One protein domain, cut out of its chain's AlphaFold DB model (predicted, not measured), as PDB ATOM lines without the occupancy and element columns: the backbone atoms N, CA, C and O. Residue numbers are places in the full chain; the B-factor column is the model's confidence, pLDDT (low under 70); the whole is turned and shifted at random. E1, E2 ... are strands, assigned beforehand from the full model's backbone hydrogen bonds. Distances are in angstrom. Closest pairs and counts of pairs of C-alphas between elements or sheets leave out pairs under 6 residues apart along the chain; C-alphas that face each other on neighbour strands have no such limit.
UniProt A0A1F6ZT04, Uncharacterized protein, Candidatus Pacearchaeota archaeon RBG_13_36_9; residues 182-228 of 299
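AT A GLANCE: This is residues 182 to 228 of the 299 residues of an uncharacterized protein of Candidatus Pacearchaeota archaeon RBG_13_36_9 (UniProt A0A1F6ZT04). A long, narrow ribbon of three strands, strongly twisted, has E2 in its middle with E1 along one side and E3 along the other. At one end the link from E2 to E3 runs on past the strands, and its residues 200 to 205 stick out as a free loop; at the other end residues 217 to 228 fold back as a small tail with a short antiparallel pairing of its own. The printed part has 47 residues, with three named strands in the order E1, E2, E3, antiparallel throughout, and no named helix. The class is all strand, though under half of the residues, 23 of 47, are in named elements. The whole is loose, with a radius of gyration of the C-alphas of 13.6 A, and a rod spanning 46 by 13 by 12 A.

HOW THE PARTS SIT: E1, residues 182 to 187, and E2, residues 190 to 197, form an antiparallel hairpin at 143 degrees; C-alphas 184 and 193 face each other at 4.4 A, and N 185 and O 192 are within hydrogen-bond range at 2.8 A. E2 and E3, residues 208 to 216, form the next hairpin, antiparallel at 149 degrees, with C-alphas 192 and 214 facing each other at 4.4 A and N 193 and O 213 within hydrogen-bond range at 2.8 A. The three make a meander, each strand the antiparallel neighbour of the one before; E1 and E3 are edge strands. The closest C-alphas of E1 and E3, those of Asn 184 and Val 215, are 8.0 A apart.

IN THESE COORDINATES: E1 begins at C-alpha 182 (-7.417, -15.774, -76.172) and measures 14.3 A. E2 measures 21.7 A. E3 measures 22.2 A and ends at C-alpha 216 (-6.499, -0.383, -74.453).

THE WHOLE: The C-alphas farthest apart, those of Gly 203 and Tyr 220, are 45.9 A apart. The link from E1 to E2 is tight, and that from E2 to E3, of 10 residues, is short. The printed part has no cut; its mean pLDDT is 94.8, and no printed residue is under 70.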
ATOM      1  N   GLY A 182      -6.941 -17.073 -75.733       93.62
ATOM      2  CA  GLY A 182      -7.417 -15.774 -76.172       93.62
ATOM      3  C   GLY A 182      -6.337 -14.952 -76.848       93.62
ATOM      4  O   GLY A 182      -5.141 -15.243 -76.743       93.62
ATOM      5  N   SER A 183      -6.770 -13.911 -77.545       95.75
ATOM      6  CA  SER A 183      -5.905 -12.985 -78.270       95.75
ATOM      7  C   SER A 183      -6.500 -11.585 -78.285       95.75
ATOM      8  O   SER A 183      -7.721 -11.421 -78.245       95.75
ATOM      9  N   ASN A 184      -5.641 -10.577 -78.427       97.12
ATOM     10  CA  ASN A 184      -6.090  -9.222 -78.710       97.12
ATOM     11  C   ASN A 184      -6.832  -9.179 -80.054       97.12
ATOM     12  O   ASN A 184      -6.370  -9.721 -81.058       97.12
ATOM     13  N   VAL A 185      -7.975  -8.505 -80.072       96.12
ATOM     14  CA  VAL A 185      -8.804  -8.249 -81.248       96.12
ATOM     15  C   VAL A 185      -9.238  -6.788 -81.263       96.12
ATOM     16  O   VAL A 185      -9.286  -6.118 -80.233       96.12
ATOM     17  N   CYS A 186      -9.586  -6.304 -82.449       96.25
ATOM     18  CA  CYS A 186     -10.123  -4.964 -82.637       96.25
ATOM     19  C   CYS A 186     -11.645  -4.956 -82.550       96.25
ATOM     20  O   CYS A 186     -12.308  -5.624 -83.348       96.25
ATOM     21  N   TYR A 187     -12.202  -4.170 -81.628       95.25
ATOM     22  CA  TYR A 187     -13.648  -4.062 -81.447       95.25
ATOM     23  C   TYR A 187     -14.055  -2.622 -81.114       95.25
ATOM     24  O   TYR A 187     -13.463  -1.975 -80.262       95.25
ATOM     25  N   PHE A 188     -15.023  -2.083 -81.862       93.31
ATOM     26  CA  PHE A 188     -15.451  -0.668 -81.842       93.31
ATOM     27  C   PHE A 188     -14.369   0.418 -82.039       93.31
ATOM     28  O   PHE A 188     -14.702   1.600 -82.044       93.31
ATOM     29  N   GLY A 189     -13.128   0.032 -82.340       91.88
ATOM     30  CA  GLY A 189     -11.986   0.933 -82.533       91.88
ATOM     31  C   GLY A 189     -10.876   0.692 -81.513       91.88
ATOM     32  O   GLY A 189      -9.729   1.002 -81.810       91.88
ATOM     33  N   ASP A 190     -11.207   0.061 -80.390       96.19
ATOM     34  CA  ASP A 190     -10.317  -0.211 -79.265       96.19
ATOM     35  C   ASP A 190      -9.808  -1.663 -79.282       96.19
ATOM     36  O   ASP A 190     -10.352  -2.532 -79.984       96.19
ATOM     37  N   VAL A 191      -8.766  -1.943 -78.494       96.81
ATOM     38  CA  VAL A 191      -8.224  -3.299 -78.336       96.81
ATOM     39  C   VAL A 191      -8.902  -4.000 -77.163       96.81
ATOM     40  O   VAL A 191      -8.845  -3.554 -76.015       96.81
ATOM     41  N   TYR A 192      -9.489  -5.158 -77.455       97.25
ATOM     42  CA  TYR A 192     -10.066  -6.069 -76.473       97.25
ATOM     43  C   TYR A 192      -9.323  -7.404 -76.499       97.25
ATOM     44  O   TYR A 192      -8.997  -7.912 -77.568       97.25
ATOM     45  N   TYR A 193      -9.111  -8.021 -75.342       95.88
ATOM     46  CA  TYR A 193      -8.745  -9.430 -75.262       95.88
ATOM     47  C   TYR A 193     -10.023 -10.247 -75.442       95.88
ATOM     48  O   TYR A 193     -10.931 -10.138 -74.616       95.88
ATOM     49  N   ASN A 194     -10.119 -11.010 -76.532       95.06
ATOM     50  CA  ASN A 194     -11.154 -12.027 -76.701       95.06
ATOM     51  C   ASN A 194     -10.613 -13.339 -76.134       95.06
ATOM     52  O   ASN A 194      -9.623 -13.860 -76.655       95.06
ATOM     53  N   SER A 195     -11.253 -13.848 -75.084       94.94
ATOM     54  CA  SER A 195     -10.937 -15.135 -74.467       94.94
ATOM     55  C   SER A 195     -12.086 -16.137 -74.556       94.94
ATOM     56  O   SER A 195     -13.264 -15.778 -74.515       94.94
ATOM     57  N   THR A 196     -11.712 -17.412 -74.633       95.31
ATOM     58  CA  THR A 196     -12.564 -18.574 -74.370       95.31
ATOM     59  C   THR A 196     -12.121 -19.212 -73.053       95.31
ATOM     60  O   THR A 196     -10.935 -19.513 -72.902       95.31
ATOM     61  N   ASP A 197     -13.065 -19.404 -72.135       94.44
ATOM     62  CA  ASP A 197     -12.875 -19.991 -70.797       94.44
ATOM     63  C   ASP A 197     -13.521 -21.388 -70.764       94.44
ATOM     64  O   ASP A 197     -14.702 -21.523 -71.101       94.44
ATOM     65  N   TYR A 198     -12.753 -22.425 -70.412       96.56
ATOM     66  CA  TYR A 198     -13.214 -23.814 -70.306       96.56
ATOM     67  C   TYR A 198     -13.245 -24.278 -68.849       96.56
ATOM     68  O   TYR A 198     -12.244 -24.737 -68.292       96.56
ATOM     69  N   TYR A 199     -14.439 -24.272 -68.264       96.69
ATOM     70  CA  TYR A 199     -14.632 -24.535 -66.843       96.69
ATOM     71  C   TYR A 199     -15.630 -25.664 -66.571       96.69
ATOM     72  O   TYR A 199     -16.595 -25.885 -67.310       96.69
ATOM     73  N   CYS A 200     -15.432 -26.366 -65.458       97.81
ATOM     74  CA  CYS A 200     -16.422 -27.287 -64.922       97.81
ATOM     75  C   CYS A 200     -17.466 -26.521 -64.101       97.81
ATOM     76  O   CYS A 200     -17.138 -25.705 -63.239       97.81
ATOM     77  N   SER A 201     -18.745 -26.796 -64.350       97.38
ATOM     78  CA  SER A 201     -19.847 -26.331 -63.508       97.38
ATOM     79  C   SER A 201     -21.029 -27.286 -63.610       97.38
ATOM     80  O   SER A 201     -21.414 -27.687 -64.706       97.38
ATOM     81  N   SER A 202     -21.634 -27.605 -62.461       96.06
ATOM     82  CA  SER A 202     -22.767 -28.538 -62.344       96.06
ATOM     83  C   SER A 202     -22.466 -29.929 -62.920       96.06
ATOM     84  O   SER A 202     -23.242 -30.440 -63.718       96.06
ATOM     85  N   GLY A 203     -21.312 -30.488 -62.541       95.56
ATOM     86  CA  GLY A 203     -20.906 -31.846 -62.914       95.56
ATOM     87  C   GLY A 203     -20.585 -32.040 -64.393       95.56
ATOM     88  O   GLY A 203     -20.684 -33.144 -64.889       95.56
ATOM     89  N   LYS A 204     -20.235 -30.968 -65.114       97.81
ATOM     90  CA  LYS A 204     -19.873 -31.048 -66.532       97.81
ATOM     91  C   LYS A 204     -18.994 -29.901 -66.986       97.81
ATOM     92  O   LYS A 204     -18.991 -28.824 -66.384       97.81
ATOM     93  N   CYS A 205     -18.331 -30.098 -68.112       98.00
ATOM     94  CA  CYS A 205     -17.542 -29.086 -68.790       98.00
ATOM     95  C   CYS A 205     -18.402 -28.158 -69.649       98.00
ATOM     96  O   CYS A 205     -19.119 -28.576 -70.562       98.00
ATOM     97  N   ASN A 206     -18.269 -26.867 -69.374       97.31
ATOM     98  CA  ASN A 206     -18.893 -25.771 -70.095       97.31
ATOM     99  C   ASN A 206     -17.802 -24.969 -70.824       97.31
ATOM    100  O   ASN A 206     -16.608 -25.248 -70.689       97.31
ATOM    101  N   ALA A 207     -18.217 -24.006 -71.641       95.75
ATOM    102  CA  ALA A 207     -17.302 -23.075 -72.279       95.75
ATOM    103  C   ALA A 207     -18.003 -21.737 -72.512       95.75
ATOM    104  O   ALA A 207     -19.047 -21.706 -73.170       95.75
ATOM    105  N   ASP A 208     -17.405 -20.660 -72.010       95.38
ATOM    106  CA  ASP A 208     -17.842 -19.295 -72.283       95.38
ATOM    107  C   ASP A 208     -16.969 -18.723 -73.407       95.38
ATOM    108  O   ASP A 208     -15.738 -18.703 -73.327       95.38
ATOM    109  N   TYR A 209     -17.617 -18.296 -74.491       93.81
ATOM    110  CA  TYR A 209     -16.983 -17.829 -75.726       93.81
ATOM    111  C   TYR A 209     -17.125 -16.314 -75.888       93.81
ATOM    112  O   TYR A 209     -18.084 -15.720 -75.394       93.81
ATOM    113  N   ASP A 210     -16.209 -15.706 -76.647       91.62
ATOM    114  CA  ASP A 210     -16.220 -14.275 -76.976       91.62
ATOM    115  C   ASP A 210     -16.275 -13.358 -75.736       91.62
ATOM    116  O   ASP A 210     -16.908 -12.296 -75.740       91.62
ATOM    117  N   ILE A 211     -15.579 -13.750 -74.661       93.25
ATOM    118  CA  ILE A 211     -15.417 -12.918 -73.465       93.25
ATOM    119  C   ILE A 211     -14.478 -11.762 -73.827       93.25
ATOM    120  O   ILE A 211     -13.259 -11.918 -73.858       93.25
ATOM    121  N   LEU A 212     -15.054 -10.595 -74.122       93.88
ATOM    122  CA  LEU A 212     -14.321  -9.382 -74.483       93.88
ATOM    123  C   LEU A 212     -13.970  -8.554 -73.240       93.88
ATOM    124  O   LEU A 212     -14.838  -7.924 -72.635       93.88
ATOM    125  N   THR A 213     -12.680  -8.484 -72.911       95.31
ATOM    126  CA  THR A 213     -12.145  -7.595 -71.863       95.31
ATOM    127  C   THR A 213     -11.384  -6.436 -72.503       95.31
ATOM    128  O   THR A 213     -10.503  -6.675 -73.321       95.31
ATOM    129  N   LEU A 214     -11.706  -5.185 -72.154       95.75
ATOM    130  CA  LEU A 214     -10.990  -4.009 -72.670       95.75
ATOM    131  C   LEU A 214      -9.523  -4.038 -72.211       95.75
ATOM    132  O   LEU A 214      -9.258  -4.172 -71.016       95.75
ATOM    133  N   VAL A 215      -8.593  -3.897 -73.157       96.62
ATOM    134  CA  VAL A 215      -7.144  -3.837 -72.902       96.62
ATOM    135  C   VAL A 215      -6.641  -2.404 -73.035       96.62
ATOM    136  O   VAL A 215      -5.946  -1.923 -72.144       96.62
ATOM    137  N   GLU A 216      -7.005  -1.719 -74.123       94.88
ATOM    138  CA  GLU A 216      -6.499  -0.383 -74.453       94.88
ATOM    139  C   GLU A 216      -7.512   0.405 -75.300       94.88
ATOM    140  O   GLU A 216      -8.093  -0.140 -76.239       94.88
ATOM    141  N   GLU A 217      -7.716   1.687 -74.970       94.75
ATOM    142  CA  GLU A 217      -8.540   2.629 -75.744       94.75
ATOM    143  C   GLU A 217      -7.688   3.281 -76.850       94.75
ATOM    144  O   GLU A 217      -6.674   3.918 -76.558       94.75
ATOM    145  N   CYS A 218      -8.093   3.171 -78.119       91.81
ATOM    146  CA  CYS A 218      -7.278   3.588 -79.264       91.81
ATOM    147  C   CYS A 218      -7.865   4.807 -79.989       91.81
ATOM    148  O   CYS A 218      -8.783   4.711 -80.806       91.81
ATOM    149  N   TYR A 219      -7.254   5.976 -79.785       89.56
ATOM    150  CA  TYR A 219      -7.746   7.248 -80.336       89.56
ATOM    151  C   TYR A 219      -7.801   7.307 -81.883       89.56
ATOM    152  O   TYR A 219      -8.618   8.038 -82.444       89.56
ATOM    153  N   TYR A 220      -6.969   6.527 -82.584       89.12
ATOM    154  CA  TYR A 220      -6.924   6.450 -84.055       89.12
ATOM    155  C   TYR A 220      -7.457   5.111 -84.605       89.12
ATOM    156  O   TYR A 220      -7.160   4.716 -85.739       89.12
ATOM    157  N   GLY A 221      -8.260   4.402 -83.806       90.94
ATOM    158  CA  GLY A 221      -8.664   3.026 -84.078       90.94
ATOM    159  C   GLY A 221      -7.513   2.038 -83.867       90.94
ATOM    160  O   GLY A 221      -6.429   2.412 -83.422       90.94
ATOM    161  N   CYS A 222      -7.724   0.778 -84.238       94.88
ATOM    162  CA  CYS A 222      -6.738  -0.290 -84.085       94.88
ATOM    163  C   CYS A 222      -6.699  -1.206 -85.317       94.88
ATOM    164  O   CYS A 222      -7.641  -1.231 -86.118       94.88
ATOM    165  N   THR A 223      -5.622  -1.981 -85.455       93.94
ATOM    166  CA  THR A 223      -5.448  -3.005 -86.497       93.94
ATOM    167  C   THR A 223      -4.833  -4.261 -85.876       93.94
ATOM    168  O   THR A 223      -3.903  -4.167 -85.089       93.94
ATOM    169  N   ASN A 224      -5.333  -5.453 -86.221       92.62
ATOM    170  CA  ASN A 224      -4.792  -6.751 -85.766       92.62
ATOM    171  C   ASN A 224      -4.632  -6.935 -84.234       92.62
ATOM    172  O   ASN A 224      -3.862  -7.790 -83.811       92.62
ATOM    173  N   GLY A 225      -5.377  -6.188 -83.410       92.75
ATOM    174  CA  GLY A 225      -5.273  -6.260 -81.945       92.75
ATOM    175  C   GLY A 225      -4.218  -5.330 -81.329       92.75
ATOM    176  O   GLY A 225      -3.868  -5.508 -80.164       92.75
ATOM    177  N   GLU A 226      -3.738  -4.339 -82.085       94.69
ATOM    178  CA  GLU A 226      -2.825  -3.281 -81.634       94.69
ATOM    179  C   GLU A 226      -3.400  -1.907 -82.024       94.69
ATOM    180  O   GLU A 226      -3.991  -1.766 -83.101       94.69
ATOM    181  N   CYS A 227      -3.264  -0.890 -81.166       93.62
ATOM    182  CA  CYS A 227      -3.717   0.465 -81.494       93.62
ATOM    183  C   CYS A 227      -2.968   1.031 -82.711       93.62
ATOM    184  O   CYS A 227      -1.768   0.834 -82.883       93.62
ATOM    185  N   ASN A 228      -3.672   1.789 -83.553       90.25
ATOM    186  CA  ASN A 228      -3.035   2.544 -84.623       90.25
ATOM    187  C   ASN A 228      -2.346   3.774 -84.019       90.25
ATOM    188  O   ASN A 228      -2.988   4.602 -83.370       90.25
TER     189      ASN A 228